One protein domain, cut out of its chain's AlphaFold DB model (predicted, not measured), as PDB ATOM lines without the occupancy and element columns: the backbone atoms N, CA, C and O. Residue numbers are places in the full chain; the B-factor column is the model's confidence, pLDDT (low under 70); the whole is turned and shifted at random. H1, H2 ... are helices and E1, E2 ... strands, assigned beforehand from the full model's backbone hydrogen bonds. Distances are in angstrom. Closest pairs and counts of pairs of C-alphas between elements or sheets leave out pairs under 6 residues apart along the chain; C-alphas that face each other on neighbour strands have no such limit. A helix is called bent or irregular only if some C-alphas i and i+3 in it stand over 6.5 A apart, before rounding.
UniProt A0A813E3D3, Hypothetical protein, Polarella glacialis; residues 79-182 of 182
ATOM      1  N   ASN A  79      36.814 227.778 124.416       89.69
ATOM      2  CA  ASN A  79      36.941 227.720 125.867       89.69
ATOM      3  C   ASN A  79      36.400 228.999 126.511       89.69
ATOM      4  O   ASN A  79      36.765 230.113 126.114       89.69
ATOM      5  N   VAL A  80      35.578 228.833 127.545       90.88
ATOM      6  CA  VAL A  80      35.094 229.917 128.403       90.88
ATOM      7  C   VAL A  80      35.622 229.697 129.809       90.88
ATOM      8  O   VAL A  80      35.476 228.616 130.380       90.88
ATOM      9  N   TRP A  81      36.223 230.740 130.372       91.19
ATOM     10  CA  TRP A  81      36.845 230.720 131.690       91.19
ATOM     11  C   TRP A  81      36.178 231.761 132.582       91.19
ATOM     12  O   TRP A  81      36.204 232.953 132.274       91.19
ATOM     13  N   PHE A  82      35.619 231.322 133.704       92.19
ATOM     14  CA  PHE A  82      35.181 232.176 134.802       92.19
ATOM     15  C   PHE A  82      36.167 231.997 135.950       92.19
ATOM     16  O   PHE A  82      36.049 231.049 136.720       92.19
ATOM     17  N   VAL A  83      37.178 232.858 136.043       90.62
ATOM     18  CA  VAL A  83      38.279 232.711 137.010       90.62
ATOM     19  C   VAL A  83      38.665 234.055 137.620       90.62
ATOM     20  O   VAL A  83      38.451 235.107 137.022       90.62
ATOM     21  N   ALA A  84      39.203 234.023 138.842       85.94
ATOM     22  CA  ALA A  84      39.653 235.224 139.550       85.94
ATOM     23  C   ALA A  84      41.061 235.640 139.117       85.94
ATOM     24  O   ALA A  84      41.349 236.829 139.017       85.94
ATOM     25  N   ASP A  85      41.917 234.650 138.865       83.62
ATOM     26  CA  ASP A  85      43.292 234.840 138.430       83.62
ATOM     27  C   ASP A  85      43.410 234.483 136.944       83.62
ATOM     28  O   ASP A  85      43.042 233.381 136.532       83.62
ATOM     29  N   THR A  86      43.886 235.428 136.133       78.44
ATOM     30  CA  THR A  86      44.098 235.254 134.687       78.44
ATOM     31  C   THR A  86      45.549 234.925 134.340       78.44
ATOM     32  O   THR A  86      45.872 234.727 133.166       78.44
ATOM     33  N   ARG A  87      46.438 234.827 135.339       76.62
ATOM     34  CA  ARG A  87      47.851 234.493 135.127       76.62
ATOM     35  C   ARG A  87      47.975 233.162 134.378       76.62
ATOM     36  O   ARG A  87      47.492 232.130 134.825       76.62
ATOM     37  N   GLY A  88      48.623 233.199 133.214       70.81
ATOM     38  CA  GLY A  88      48.798 232.042 132.323       70.81
ATOM     39  C   GLY A  88      47.722 231.887 131.240       70.81
ATOM     40  O   GLY A  88      48.001 231.286 130.207       70.81
ATOM     41  N   LEU A  89      46.545 232.502 131.398       70.69
ATOM     42  CA  LEU A  89      45.501 232.547 130.359       70.69
ATOM     43  C   LEU A  89      45.727 233.691 129.356       70.69
ATOM     44  O   LEU A  89      45.276 233.620 128.211       70.69
ATOM     45  N   ASP A  90      46.491 234.711 129.754       63.91
ATOM     46  CA  ASP A  90      46.813 235.879 128.924       63.91
ATOM     47  C   ASP A  90      47.592 235.525 127.646       63.91
ATOM     48  O   ASP A  90      47.546 236.268 126.665       63.91
ATOM     49  N   GLN A  91      48.283 234.378 127.614       61.34
ATOM     50  CA  GLN A  91      48.970 233.900 126.408       61.34
ATOM     51  C   GLN A  91      47.977 233.539 125.296       61.34
ATOM     52  O   GLN A  91      48.233 233.830 124.131       61.34
ATOM     53  N   HIS A  92      46.813 232.989 125.654       58.25
ATOM     54  CA  HIS A  92      45.749 232.672 124.701       58.25
ATOM     55  C   HIS A  92      44.886 233.893 124.352       58.25
ATOM     56  O   HIS A  92      44.274 233.932 123.288       58.25
ATOM     57  N   ALA A  93      44.866 234.925 125.202       59.31
ATOM     58  CA  ALA A  93      44.173 236.184 124.917       59.31
ATOM     59  C   ALA A  93      44.850 237.028 123.814       59.31
ATOM     60  O   ALA A  93      44.234 237.978 123.326       59.31
ATOM     61  N   LYS A  94      46.091 236.685 123.433       59.59
ATOM     62  CA  LYS A  94      46.871 237.322 122.356       59.59
ATOM     63  C   LYS A  94      46.664 236.696 120.970       59.59
ATOM     64  O   LYS A  94      47.358 237.093 120.041       59.59
ATOM     65  N   LEU A  95      45.762 235.721 120.822       64.31
ATOM     66  CA  LEU A  95      45.399 235.212 119.498       64.31
ATOM     67  C   LEU A  95      44.873 236.373 118.638       64.31
ATOM     68  O   LEU A  95      43.996 237.117 119.074       64.31
ATOM     69  N   GLU A  96      45.460 236.534 117.450       60.09
ATOM     70  CA  GLU A  96      45.201 237.647 116.521       60.09
ATOM     71  C   GLU A  96      43.770 237.603 115.961       60.09
ATOM     72  O   GLU A  96      43.182 238.631 115.632       60.09
ATOM     73  N   GLU A  97      43.175 236.409 115.923       68.19
ATOM     74  CA  GLU A  97      41.799 236.205 115.495       68.19
ATOM     75  C   GLU A  97      40.809 236.307 116.655       68.19
ATOM     76  O   GLU A  97      40.719 235.429 117.520       68.19
ATOM     77  N   ASP A  98      39.967 237.338 116.595       67.56
ATOM     78  CA  ASP A  98      38.900 237.596 117.568       67.56
ATOM     79  C   ASP A  98      37.888 236.431 117.669       67.56
ATOM     80  O   ASP A  98      37.222 236.218 118.686       67.56
ATOM     81  N   MET A  99      37.820 235.595 116.627       65.75
ATOM     82  CA  MET A  99      36.996 234.387 116.574       65.75
ATOM     83  C   MET A  99      37.460 233.273 117.509       65.75
ATOM     84  O   MET A  99      36.608 232.644 118.138       65.75
ATOM     85  N   LEU A 100      38.770 233.060 117.614       70.06
ATOM     86  CA  LEU A 100      39.393 231.959 118.361       70.06
ATOM     87  C   LEU A 100      39.841 232.377 119.766       70.06
ATOM     88  O   LEU A 100      40.368 231.570 120.534       70.06
ATOM     89  N   LYS A 101      39.652 233.654 120.104       78.19
ATOM     90  CA  LYS A 101      40.016 234.203 121.399       78.19
ATOM     91  C   LYS A 101      39.147 233.587 122.507       78.19
ATOM     92  O   LYS A 101      37.918 233.696 122.448       78.19
ATOM     93  N   PRO A 102      39.754 232.985 123.547       79.19
ATOM     94  CA  PRO A 102      38.996 232.436 124.660       79.19
ATOM     95  C   PRO A 102      38.266 233.549 125.407       79.19
ATOM     96  O   PRO A 102      38.799 234.646 125.616       79.19
ATOM     97  N   VAL A 103      37.049 233.255 125.860       84.31
ATOM     98  CA  VAL A 103      36.289 234.222 126.648       84.31
ATOM     99  C   VAL A 103      36.684 234.087 128.110       84.31
ATOM    100  O   VAL A 103      36.312 233.127 128.777       84.31
ATOM    101  N   ILE A 104      37.419 235.077 128.612       87.00
ATOM    102  CA  ILE A 104      37.811 235.159 130.019       87.00
ATOM    103  C   ILE A 104      36.888 236.152 130.726       87.00
ATOM    104  O   ILE A 104      36.667 237.281 130.263       87.00
ATOM    105  N   ARG A 105      36.304 235.721 131.838       89.00
ATOM    106  CA  ARG A 105      35.437 236.516 132.706       89.00
ATOM    107  C   ARG A 105      35.836 236.306 134.156       89.00
ATOM    108  O   ARG A 105      36.415 235.286 134.515       89.00
ATOM    109  N   GLY A 106      35.471 237.281 134.983       89.19
ATOM    110  CA  GLY A 106      35.582 237.132 136.424       89.19
ATOM    111  C   GLY A 106      34.739 235.957 136.939       89.19
ATOM    112  O   GLY A 106      33.837 235.485 136.236       89.19
ATOM    113  N   PRO A 107      35.002 235.511 138.172       92.00
ATOM    114  CA  PRO A 107      34.278 234.413 138.795       92.00
ATOM    115  C   PRO A 107      32.777 234.679 138.870       92.00
ATOM    116  O   PRO A 107      32.337 235.830 138.981       92.00
ATOM    117  N   VAL A 108      31.988 233.610 138.865       93.38
ATOM    118  CA  VAL A 108      30.535 233.706 139.002       93.38
ATOM    119  C   VAL A 108      30.186 233.816 140.481       93.38
ATOM    120  O   VAL A 108      30.554 232.958 141.278       93.38
ATOM    121  N   ARG A 109      29.469 234.877 140.860       94.12
ATOM    122  CA  ARG A 109      28.858 234.974 142.188       94.12
ATOM    123  C   ARG A 109      27.517 234.257 142.150       94.12
ATOM    124  O   ARG A 109      26.667 234.613 141.336       94.12
ATOM    125  N   ALA A 110      27.349 233.266 143.010       93.75
ATOM    126  CA  ALA A 110      26.137 232.472 143.120       93.75
ATOM    127  C   ALA A 110      25.764 232.282 144.595       93.75
ATOM    128  O   ALA A 110      26.525 232.622 145.503       93.75
ATOM    129  N   ARG A 111      24.573 231.741 144.832       94.62
ATOM    130  CA  ARG A 111      24.087 231.407 146.167       94.62
ATOM    131  C   ARG A 111      23.721 229.930 146.186       94.62
ATOM    132  O   ARG A 111      23.037 229.469 145.279       94.62
ATOM    133  N   SER A 112      24.201 229.214 147.193       94.81
ATOM    134  CA  SER A 112      23.819 227.816 147.425       94.81
ATOM    135  C   SER A 112      22.352 227.697 147.839       94.81
ATOM    136  O   SER A 112      21.719 228.685 148.226       94.81
ATOM    137  N   LYS A 113      21.834 226.467 147.838       95.25
ATOM    138  CA  LYS A 113      20.489 226.141 148.330       95.25
ATOM    139  C   LYS A 113      20.233 226.635 149.759       95.25
ATOM    140  O   LYS A 113      19.130 227.076 150.066       95.25
ATOM    141  N   ASP A 114      21.261 226.616 150.605       95.19
ATOM    142  CA  ASP A 114      21.172 227.021 152.016       95.19
ATOM    143  C   ASP A 114      21.273 228.544 152.208       95.19
ATOM    144  O   ASP A 114      21.232 229.048 153.328       95.19
ATOM    145  N   GLY A 115      21.432 229.302 151.120       92.69
ATOM    146  CA  GLY A 115      21.503 230.757 151.153       92.69
ATOM    147  C   GLY A 115      22.910 231.333 151.325       92.69
ATOM    148  O   GLY A 115      23.058 232.558 151.326       92.69
ATOM    149  N   LEU A 116      23.947 230.493 151.415       94.38
ATOM    150  CA  LEU A 116      25.335 230.951 151.523       94.38
ATOM    151  C   LEU A 116      25.819 231.535 150.190       94.38
ATOM    152  O   LEU A 116      25.670 230.895 149.144       94.38
ATOM    153  N   GLU A 117      26.406 232.734 150.233       94.31
ATOM    154  CA  GLU A 117      27.057 233.349 149.075       94.31
ATOM    155  C   GLU A 117      28.368 232.633 148.760       94.31
ATOM    156  O   GLU A 117      29.187 232.364 149.641       94.31
ATOM    157  N   MET A 118      28.565 232.335 147.482       91.75
ATOM    158  CA  MET A 118      29.736 231.636 146.993       91.75
ATOM    159  C   MET A 118      30.267 232.288 145.726       91.75
ATOM    160  O   MET A 118      29.524 232.789 144.879       91.75
ATOM    161  N   LEU A 119      31.583 232.225 145.583       93.31
ATOM    162  CA  LEU A 119      32.293 232.704 144.415       93.31
ATOM    163  C   LEU A 119      32.903 231.497 143.706       93.31
ATOM    164  O   LEU A 119      33.745 230.789 144.255       93.31
ATOM    165  N   ILE A 120      32.427 231.249 142.492       90.38
ATOM    166  CA  ILE A 120      32.642 230.005 141.766       90.38
ATOM    167  C   ILE A 120      33.537 230.275 140.564       90.38
ATOM    168  O   ILE A 120      33.241 231.125 139.719       90.38
ATOM    169  N   ALA A 121      34.641 229.533 140.508       91.75
ATOM    170  CA  ALA A 121      35.540 229.507 139.371       91.75
ATOM    171  C   ALA A 121      35.294 228.233 138.555       91.75
ATOM    172  O   ALA A 121      35.462 227.130 139.074       91.75
ATOM    173  N   VAL A 122      34.877 228.384 137.299       90.38
ATOM    174  CA  VAL A 122      34.506 227.277 136.406       90.38
ATOM    175  C   VAL A 122      35.022 227.570 135.007       90.38
ATOM    176  O   VAL A 122      34.995 228.709 134.540       90.38
ATOM    177  N   SER A 123      35.469 226.527 134.319       91.06
ATOM    178  CA  SER A 123      35.777 226.568 132.896       91.06
ATOM    179  C   SER A 123      35.004 225.487 132.169       91.06
ATOM    180  O   SER A 123      34.939 224.355 132.648       91.06
ATOM    181  N   PHE A 124      34.482 225.810 130.997       91.38
ATOM    182  CA  PHE A 124      33.859 224.827 130.122       91.38
ATOM    183  C   PHE A 124      34.216 225.108 128.668       91.38
ATOM    184  O   PHE A 124      34.670 226.198 128.306       91.38
ATOM    185  N   GLN A 125      34.018 224.089 127.841       91.62
ATOM    186  CA  GLN A 125      34.253 224.150 126.409       91.62
ATOM    187  C   GLN A 125      32.929 223.937 125.689       91.62
ATOM    188  O   GLN A 125      32.119 223.117 126.120       91.62
ATOM    189  N   TYR A 126      32.708 224.665 124.603       91.00
ATOM    190  CA  TYR A 126      31.536 224.493 123.752       91.00
ATOM    191  C   TYR A 126      31.950 224.460 122.284       91.00
ATOM    192  O   TYR A 126      33.020 224.943 121.914       91.00
ATOM    193  N   GLN A 127      31.103 223.884 121.438       91.44
ATOM    194  CA  GLN A 127      31.303 223.837 119.994       91.44
ATOM    195  C   GLN A 127      30.000 224.216 119.297       91.44
ATOM    196  O   GLN A 127      28.925 223.769 119.693       91.44
ATOM    197  N   LEU A 128      30.097 225.034 118.251       91.19
ATOM    198  CA  LEU A 128      28.948 225.381 117.426       91.19
ATOM    199  C   LEU A 128      28.672 224.264 116.420       91.19
ATOM    200  O   LEU A 128      29.517 223.946 115.580       91.19
ATOM    201  N   LEU A 129      27.471 223.697 116.484       91.12
ATOM    202  CA  LEU A 129      27.010 222.703 115.519       91.12
ATOM    203  C   LEU A 129      26.635 223.382 114.199       91.12
ATOM    204  O   LEU A 129      25.940 224.399 114.199       91.12
ATOM    205  N   SER A 130      27.041 222.802 113.066       89.25
ATOM    206  CA  SER A 130      26.835 223.418 111.748       89.25
ATOM    207  C   SER A 130      25.364 223.662 111.407       89.25
ATOM    208  O   SER A 130      25.034 224.664 110.780       89.25
ATOM    209  N   ASN A 131      24.467 222.781 111.851       90.44
ATOM    210  CA  ASN A 131      23.022 222.907 111.653       90.44
ATOM    211  C   ASN A 131      22.369 223.997 112.523       90.44
ATOM    212  O   ASN A 131      21.281 224.454 112.192       90.44
ATOM    213  N   ALA A 132      23.012 224.418 113.614       90.31
ATOM    214  CA  ALA A 132      22.465 225.388 114.561       90.31
ATOM    215  C   ALA A 132      22.933 226.831 114.301       90.31
ATOM    216  O   ALA A 132      22.433 227.755 114.934       90.31
ATOM    217  N   ILE A 133      23.866 227.059 113.369       90.75
ATOM    218  CA  ILE A 133      24.420 228.404 113.126       90.75
ATOM    219  C   ILE A 133      23.390 229.342 112.496       90.75
ATOM    220  O   ILE A 133      23.333 230.515 112.851       90.75
ATOM    221  N   VAL A 134      22.577 228.840 111.562       91.50
ATOM    222  CA  VAL A 134      21.533 229.641 110.905       91.50
ATOM    223  C   VAL A 134      20.553 230.205 111.942       91.50
ATOM    224  O   VAL A 134      20.489 231.430 112.058       91.50
ATOM    225  N   PRO A 135      19.882 229.379 112.776       91.56
ATOM    226  CA  PRO A 135      18.982 229.909 113.799       91.56
ATOM    227  C   PRO A 135      19.720 230.726 114.869       91.56
ATOM    228  O   PRO A 135      19.178 231.706 115.371       91.56
ATOM    229  N   LEU A 136      20.973 230.384 115.199       91.12
ATOM    230  CA  LEU A 136      21.791 231.191 116.110       91.12
ATOM    231  C   LEU A 136      21.968 232.622 115.587       91.12
ATOM    232  O   LEU A 136      21.807 233.576 116.345       91.12
ATOM    233  N   ASN A 137      22.289 232.771 114.301       90.50
ATOM    234  CA  ASN A 137      22.475 234.076 113.679       90.50
ATOM    235  C   ASN A 137      21.156 234.845 113.540       90.50
ATOM    236  O   ASN A 137      21.143 236.058 113.711       90.50
ATOM    237  N   GLU A 138      20.051 234.155 113.262       90.50
ATOM    238  CA  GLU A 138      18.724 234.776 113.181       90.50
ATOM    239  C   GLU A 138      18.246 235.320 114.536       90.50
ATOM    240  O   GLU A 138      17.635 236.385 114.584       90.50
ATOM    241  N   ILE A 139      18.541 234.617 115.637       91.38
ATOM    242  CA  ILE A 139      18.093 235.001 116.985       91.38
ATOM    243  C   ILE A 139      19.052 236.001 117.638       91.38
ATOM    244  O   ILE A 139      18.613 237.009 118.192       91.38
ATOM    245  N   LEU A 140      20.354 235.699 117.631       90.94
ATOM    246  CA  LEU A 140      21.354 236.450 118.394       90.94
ATOM    247  C   LEU A 140      22.220 237.361 117.533       90.94
ATOM    248  O   LEU A 140      22.851 238.249 118.094       90.94
ATOM    249  N   GLY A 141      22.286 237.157 116.219       89.50
ATOM    250  CA  GLY A 141      23.181 237.899 115.332       89.50
ATOM    251  C   GLY A 141      24.661 237.511 115.456       89.50
ATOM    252  O   GLY A 141      25.130 236.973 116.460       89.50
ATOM    253  N   TYR A 142      25.419 237.811 114.405       87.56
ATOM    254  CA  TYR A 142      26.829 237.439 114.265       87.56
ATOM    255  C   TYR A 142      27.770 238.129 115.263       87.56
ATOM    256  O   TYR A 142      28.675 237.496 115.794       87.56
ATOM    257  N   GLU A 143      27.554 239.409 115.558       86.06
ATOM    258  CA  GLU A 143      28.428 240.165 116.470       86.06
ATOM    259  C   GLU A 143      28.109 239.876 117.948       86.06
ATOM    260  O   GLU A 143      28.975 239.890 118.825       86.06
ATOM    261  N   THR A 144      26.841 239.590 118.239       88.38
ATOM    262  CA  THR A 144      26.291 239.552 119.599       88.38
ATOM    263  C   THR A 144      26.123 238.145 120.169       88.38
ATOM    264  O   THR A 144      25.982 238.012 121.386       88.38
ATOM    265  N   TYR A 145      26.220 237.075 119.366       90.31
ATOM    266  CA  TYR A 145      26.036 235.716 119.897       90.31
ATOM    267  C   TYR A 145      27.044 235.359 120.997       90.31
ATOM    268  O   TYR A 145      26.666 234.733 121.982       90.31
ATOM    269  N   LYS A 146      28.315 235.765 120.874       88.88
ATOM    270  CA  LYS A 146      29.356 235.445 121.866       88.88
ATOM    271  C   LYS A 146      29.056 236.021 123.257       88.88
ATOM    272  O   LYS A 146      29.049 235.250 124.220       88.88
ATOM    273  N   PRO A 147      28.843 237.344 123.420       89.31
ATOM    274  CA  PRO A 147      28.540 237.906 124.733       89.31
ATOM    275  C   PRO A 147      27.217 237.385 125.305       89.31
ATOM    276  O   PRO A 147      27.160 237.124 126.509       89.31
ATOM    277  N   GLU A 148      26.194 237.170 124.473       91.62
ATOM    278  CA  GLU A 148      24.918 236.612 124.941       91.62
ATOM    279  C   GLU A 148      25.057 235.149 125.381       91.62
ATOM    280  O   GLU A 148      24.564 234.776 126.443       91.62
ATOM    281  N   PHE A 149      25.829 234.332 124.661       90.62
ATOM    282  CA  PHE A 149      26.122 232.956 125.070       90.62
ATOM    283  C   PHE A 149      26.792 232.896 126.450       90.62
ATOM    284  O   PHE A 149      26.415 232.105 127.313       90.62
ATOM    285  N   VAL A 150      27.745 233.794 126.710       91.94
ATOM    286  CA  VAL A 150      28.433 233.901 128.009       91.94
ATOM    287  C   VAL A 150      27.473 234.333 129.118       91.94
ATOM    288  O   VAL A 150      27.610 233.899 130.265       91.94
ATOM    289  N   ARG A 151      26.496 235.183 128.792       92.56
ATOM    290  CA  ARG A 151      25.447 235.609 129.719       92.56
ATOM    291  C   ARG A 151      24.496 234.458 130.053       92.56
ATOM    292  O   ARG A 151      24.221 234.265 131.237       92.56
ATOM    293  N   PHE A 152      24.059 233.680 129.062       92.69
ATOM    294  CA  PHE A 152      23.241 232.485 129.289       92.69
ATOM    295  C   PHE A 152      23.985 231.443 130.117       92.69
ATOM    296  O   PHE A 152      23.451 230.964 131.112       92.69
ATOM    297  N   ALA A 153      25.251 231.176 129.792       92.75
ATOM    298  CA  ALA A 153      26.069 230.256 130.569       92.75
ATOM    299  C   ALA A 153      26.231 230.710 132.027       92.75
ATOM    300  O   ALA A 153      26.119 229.904 132.944       92.75
ATOM    301  N   ARG A 154      26.443 232.012 132.271       93.69
ATOM    302  CA  ARG A 154      26.484 232.546 133.640       93.69
ATOM    303  C   ARG A 154      25.160 232.325 134.371       93.69
ATOM    304  O   ARG A 154      25.193 231.954 135.539       93.69
ATOM    305  N   ALA A 155      24.029 232.579 133.714       93.88
ATOM    306  CA  ALA A 155      22.711 232.372 134.309       93.88
ATOM    307  C   ALA A 155      22.487 230.895 134.669       93.88
ATOM    308  O   ALA A 155      22.147 230.613 135.814       93.88
ATOM    309  N   ALA A 156      22.795 229.978 133.749       92.81
ATOM    310  CA  ALA A 156      22.693 228.535 133.968       92.81
ATOM    311  C   ALA A 156      23.595 228.054 135.118       92.81
ATOM    312  O   ALA A 156      23.158 227.283 135.964       92.81
ATOM    313  N   ILE A 157      24.831 228.565 135.217       92.38
ATOM    314  CA  ILE A 157      25.723 228.256 136.346       92.38
ATOM    315  C   ILE A 157      25.104 228.728 137.667       92.38
ATOM    316  O   ILE A 157      25.102 227.980 138.638       92.38
ATOM    317  N   VAL A 158      24.579 229.957 137.730       93.44
ATOM    318  CA  VAL A 158      23.953 230.486 138.957       93.44
ATOM    319  C   VAL A 158      22.727 229.662 139.354       93.44
ATOM    320  O   VAL A 158      22.558 229.359 140.535       93.44
ATOM    321  N   GLU A 159      21.901 229.289 138.379       93.50
ATOM    322  CA  GLU A 159      20.713 228.461 138.578       93.50
ATOM    323  C   GLU A 159      21.079 227.068 139.090       93.50
ATOM    324  O   GLU A 159      20.633 226.686 140.176       93.50
ATOM    325  N   ALA A 160      21.982 226.364 138.402       92.56
ATOM    326  CA  ALA A 160      22.495 225.069 138.840       92.56
ATOM    327  C   ALA A 160      23.081 225.158 140.252       92.56
ATOM    328  O   ALA A 160      22.901 224.259 141.075       92.56
ATOM    329  N   CYS A 161      23.737 226.276 140.581       90.88
ATOM    330  CA  CYS A 161      24.330 226.431 141.892       90.88
ATOM    331  C   CYS A 161      23.321 226.561 143.038       90.88
ATOM    332  O   CYS A 161      23.601 226.129 144.162       90.88
ATOM    333  N   SER A 162      22.143 227.107 142.745       93.19
ATOM    334  CA  SER A 162      21.056 227.252 143.712       93.19
ATOM    335  C   SER A 162      20.389 225.922 144.087       93.19
ATOM    336  O   SER A 162      19.732 225.837 145.124       93.19
ATOM    337  N   ALA A 163      20.602 224.861 143.299       94.06
ATOM    338  CA  ALA A 163      20.011 223.547 143.537       94.06
ATOM    339  C   ALA A 163      20.723 222.729 144.633       94.06
ATOM    340  O   ALA A 163      20.124 221.806 145.197       94.06
ATOM    341  N   PHE A 164      21.973 223.066 144.976       94.69
ATOM    342  CA  PHE A 164      22.814 222.261 145.871       94.69
ATOM    343  C   PHE A 164      23.213 223.000 147.161       94.69
ATOM    344  O   PHE A 164      23.485 224.205 147.120       94.69
ATOM    345  N   PRO A 165      23.273 222.300 148.314       94.75
ATOM    346  CA  PRO A 165      23.785 222.853 149.568       94.75
ATOM    347  C   PRO A 165      25.273 223.207 149.482       94.75
ATOM    348  O   PRO A 165      26.026 222.608 148.708       94.75
ATOM    349  N   ALA A 166      25.712 224.156 150.311       92.56
ATOM    350  CA  ALA A 166      27.088 224.668 150.277       92.56
ATOM    351  C   ALA A 166      28.135 223.582 150.590       92.56
ATOM    352  O   ALA A 166      29.226 223.587 150.020       92.56
ATOM    353  N   GLU A 167      27.798 222.626 151.459       94.06
ATOM    354  CA  GLU A 167      28.691 221.540 151.873       94.06
ATOM    355  C   GLU A 167      29.165 220.682 150.688       94.06
ATOM    356  O   GLU A 167      30.352 220.356 150.600       94.06
ATOM    357  N   LEU A 168      28.278 220.387 149.728       93.12
ATOM    358  CA  LEU A 168      28.610 219.558 148.562       93.12
ATOM    359  C   LEU A 168      29.715 220.177 147.700       93.12
ATOM    360  O   LEU A 168      30.534 219.460 147.134       93.12
ATOM    361  N   TYR A 169      29.826 221.503 147.658       90.56
ATOM    362  CA  TYR A 169      30.901 222.163 146.915       90.56
ATOM    363  C   TYR A 169      32.290 221.924 147.507       90.56
ATOM    364  O   TYR A 169      33.289 222.106 146.807       90.56
ATOM    365  N   PHE A 170      32.380 221.517 148.770       89.31
ATOM    366  CA  PHE A 170      33.646 221.206 149.428       89.31
ATOM    367  C   PHE A 170      33.888 219.701 149.534       89.31
ATOM    368  O   PHE A 170      35.040 219.281 149.457       89.31
ATOM    369  N   THR A 171      32.828 218.901 149.660       93.75
ATOM    370  CA  THR A 171      32.933 217.450 149.872       93.75
ATOM    371  C   THR A 171      32.821 216.639 148.581       93.75
ATOM    372  O   THR A 171      33.623 215.731 148.368       93.75
ATOM    373  N   ASN A 172      31.868 216.955 147.697       93.38
ATOM    374  CA  ASN A 172      31.634 216.215 146.457       93.38
ATOM    375  C   ASN A 172      31.020 217.095 145.354       93.38
ATOM    376  O   ASN A 172      29.815 217.348 145.322       93.38
ATOM    377  N   ARG A 173      31.861 217.503 144.397       89.81
ATOM    378  CA  ARG A 173      31.484 218.399 143.290       89.81
ATOM    379  C   ARG A 173      30.899 217.683 142.074       89.81
ATOM    380  O   ARG A 173      30.303 218.341 141.229       89.81
ATOM    381  N   THR A 174      31.060 216.367 141.971       91.81
ATOM    382  CA  THR A 174      30.592 215.565 140.830       91.81
ATOM    383  C   THR A 174      29.104 215.764 140.506       91.81
ATOM    384  O   THR A 174      28.822 216.106 139.361       91.81
ATOM    385  N   PRO A 175      28.153 215.679 141.465       91.69
ATOM    386  CA  PRO A 175      26.732 215.847 141.146       91.69
ATOM    387  C   PRO A 175      26.392 217.248 140.622       91.69
ATOM    388  O   PRO A 175      25.479 217.402 139.818       91.69
ATOM    389  N   ILE A 176      27.141 218.269 141.047       90.19
ATOM    390  CA  ILE A 176      26.965 219.643 140.567       90.19
ATOM    391  C   ILE A 176      27.439 219.755 139.114       90.19
ATOM    392  O   ILE A 176      26.775 220.378 138.293       90.19
ATOM    393  N   ILE A 177      28.582 219.141 138.791       90.25
ATOM    394  CA  ILE A 177      29.137 219.135 137.431       90.25
ATOM    395  C   ILE A 177      28.206 218.393 136.472       90.25
ATOM    396  O   ILE A 177      27.994 218.868 135.359       90.25
ATOM    397  N   ASP A 178      27.655 217.257 136.895       91.50
ATOM    398  CA  ASP A 178      26.734 216.483 136.066       91.50
ATOM    399  C   ASP A 178      25.433 217.256 135.821       91.50
ATOM    400  O   ASP A 178      24.999 217.350 134.679       91.50
ATOM    401  N   HIS A 179      24.894 217.938 136.837       91.25
ATOM    402  CA  HIS A 179      23.718 218.795 136.665       91.25
ATOM    403  C   HIS A 179      23.964 220.007 135.752       91.25
ATOM    404  O   HIS A 179      23.058 220.443 135.061       91.25
ATOM    405  N   MET A 180      25.186 220.554 135.715       88.31
ATOM    406  CA  MET A 180      25.540 221.654 134.803       88.31
ATOM    407  C   MET A 180      25.707 221.218 133.339       88.31
ATOM    408  O   MET A 180      25.840 222.078 132.467       88.31
ATOM    409  N   ARG A 181      25.807 219.911 133.065       86.62
ATOM    410  CA  ARG A 181      25.949 219.370 131.702       86.62
ATOM    411  C   ARG A 181      24.611 219.091 131.026       86.62
ATOM    412  O   ARG A 181      24.597 218.994 129.799       86.62
ATOM    413  N   GLU A 182      23.565 218.896 131.822       79.94
ATOM    414  CA  GLU A 182      22.183 218.667 131.384       79.94
ATOM    415  C   GLU A 182      21.506 219.980 130.973       79.94
ATOM    416  O   GLU A 182      20.772 219.947 129.957       79.94
TER     417      GLU A 182
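AT A GLANCE: This is residues 79 to 182 of the 182 residues of the protein "Hypothetical protein" of Polarella glacialis (UniProt A0A813E3D3). A three-stranded sheet, E2 E1 E5, is continued at a bend by the hairpin of E3 and E4, and one long helix, H2, runs slantwise over one face of the sheet and on past the hairpin. H1 makes a corner with the beginning of H2, the short helices H3 and H4 come after its other end, and the long stretch of residues 83 to 102 loops out from the sheet. The printed part has 104 residues, with five named strands followed by four named helices, in the order E1 E2 E3 E4 E5 H1 H2 H3 H4; the class is mixed, helices and strands. The larger sheet is mixed and the smaller antiparallel. The whole is only just compact, close to loose, with a radius of gyration of the C-alphas of 15.4 A and spans of 41 by 33 by 19 A.

HOW THE PARTS SIT: The inner strand E1, residues 79 to 82, is parallel to E2, residues 103 to 105, with N 105 and O 81 at 2.8 A. E1 is antiparallel to E5, residues 122 to 126, with N 82 and O 122 at 2.8 A. E2 runs on into E3, residues 108 to 111, at 52 degrees. E3 forms a hairpin with E4, residues 117 to 120, with N 120 and O 108 at 2.8 A. E4 runs on into E5 at 50 degrees. H2, residues 145 to 162, is on the sheet E2 E1 E5 at a height over the sheet of 10.5 A, making two layers, a helix on one face of a sheet. On the local plane it stands at 52 degrees to E1, slantwise to the strands. The closest C-alphas of H2 and E3 are those of Val 158 and Ala 110, 5.1 A apart. H1, residues 130 to 140, and H2 touch only at the corner, and only just, with 3 pairs of C-alphas within 8 A, the closest Leu 136 and Tyr 145 at 7.3 A; they are about perpendicular at 89 degrees. H4, residues 174 to 179, only just touches H2, also with 3 pairs, by residues 160 to 161 of H2 alone; the closest C-alphas, of Ala 160 and His 179, are 6.8 A apart. H3, residues 168 to 171, is close to H4 but not clearly touching, the closest C-alphas being Tyr 169 and Ile 176 at 7.9 A. Every O i to N i+4 pair is within hydrogen-bond range in H2 and H4, 5 of 7 in H1, and H3 is too short for one.

IN THESE COORDINATES: E1 begins at C-alpha 79 (36.941, 227.720, 125.867). E5 measures 13.3 A, H1 15.6 A and H2 25.8 A. H1 is irregular, but only just: C-alphas 131 and 134 are 6.9 A apart. H4 ends at C-alpha 179 (23.718, 218.795, 136.665).

THE WHOLE: The two C-alphas farthest apart, of Glu 96 and Asp 114, are 44.2 A apart. The printed part has no cut, and the link E1 to E2 is long. Residues 90 to 99 are under 70 in pLDDT.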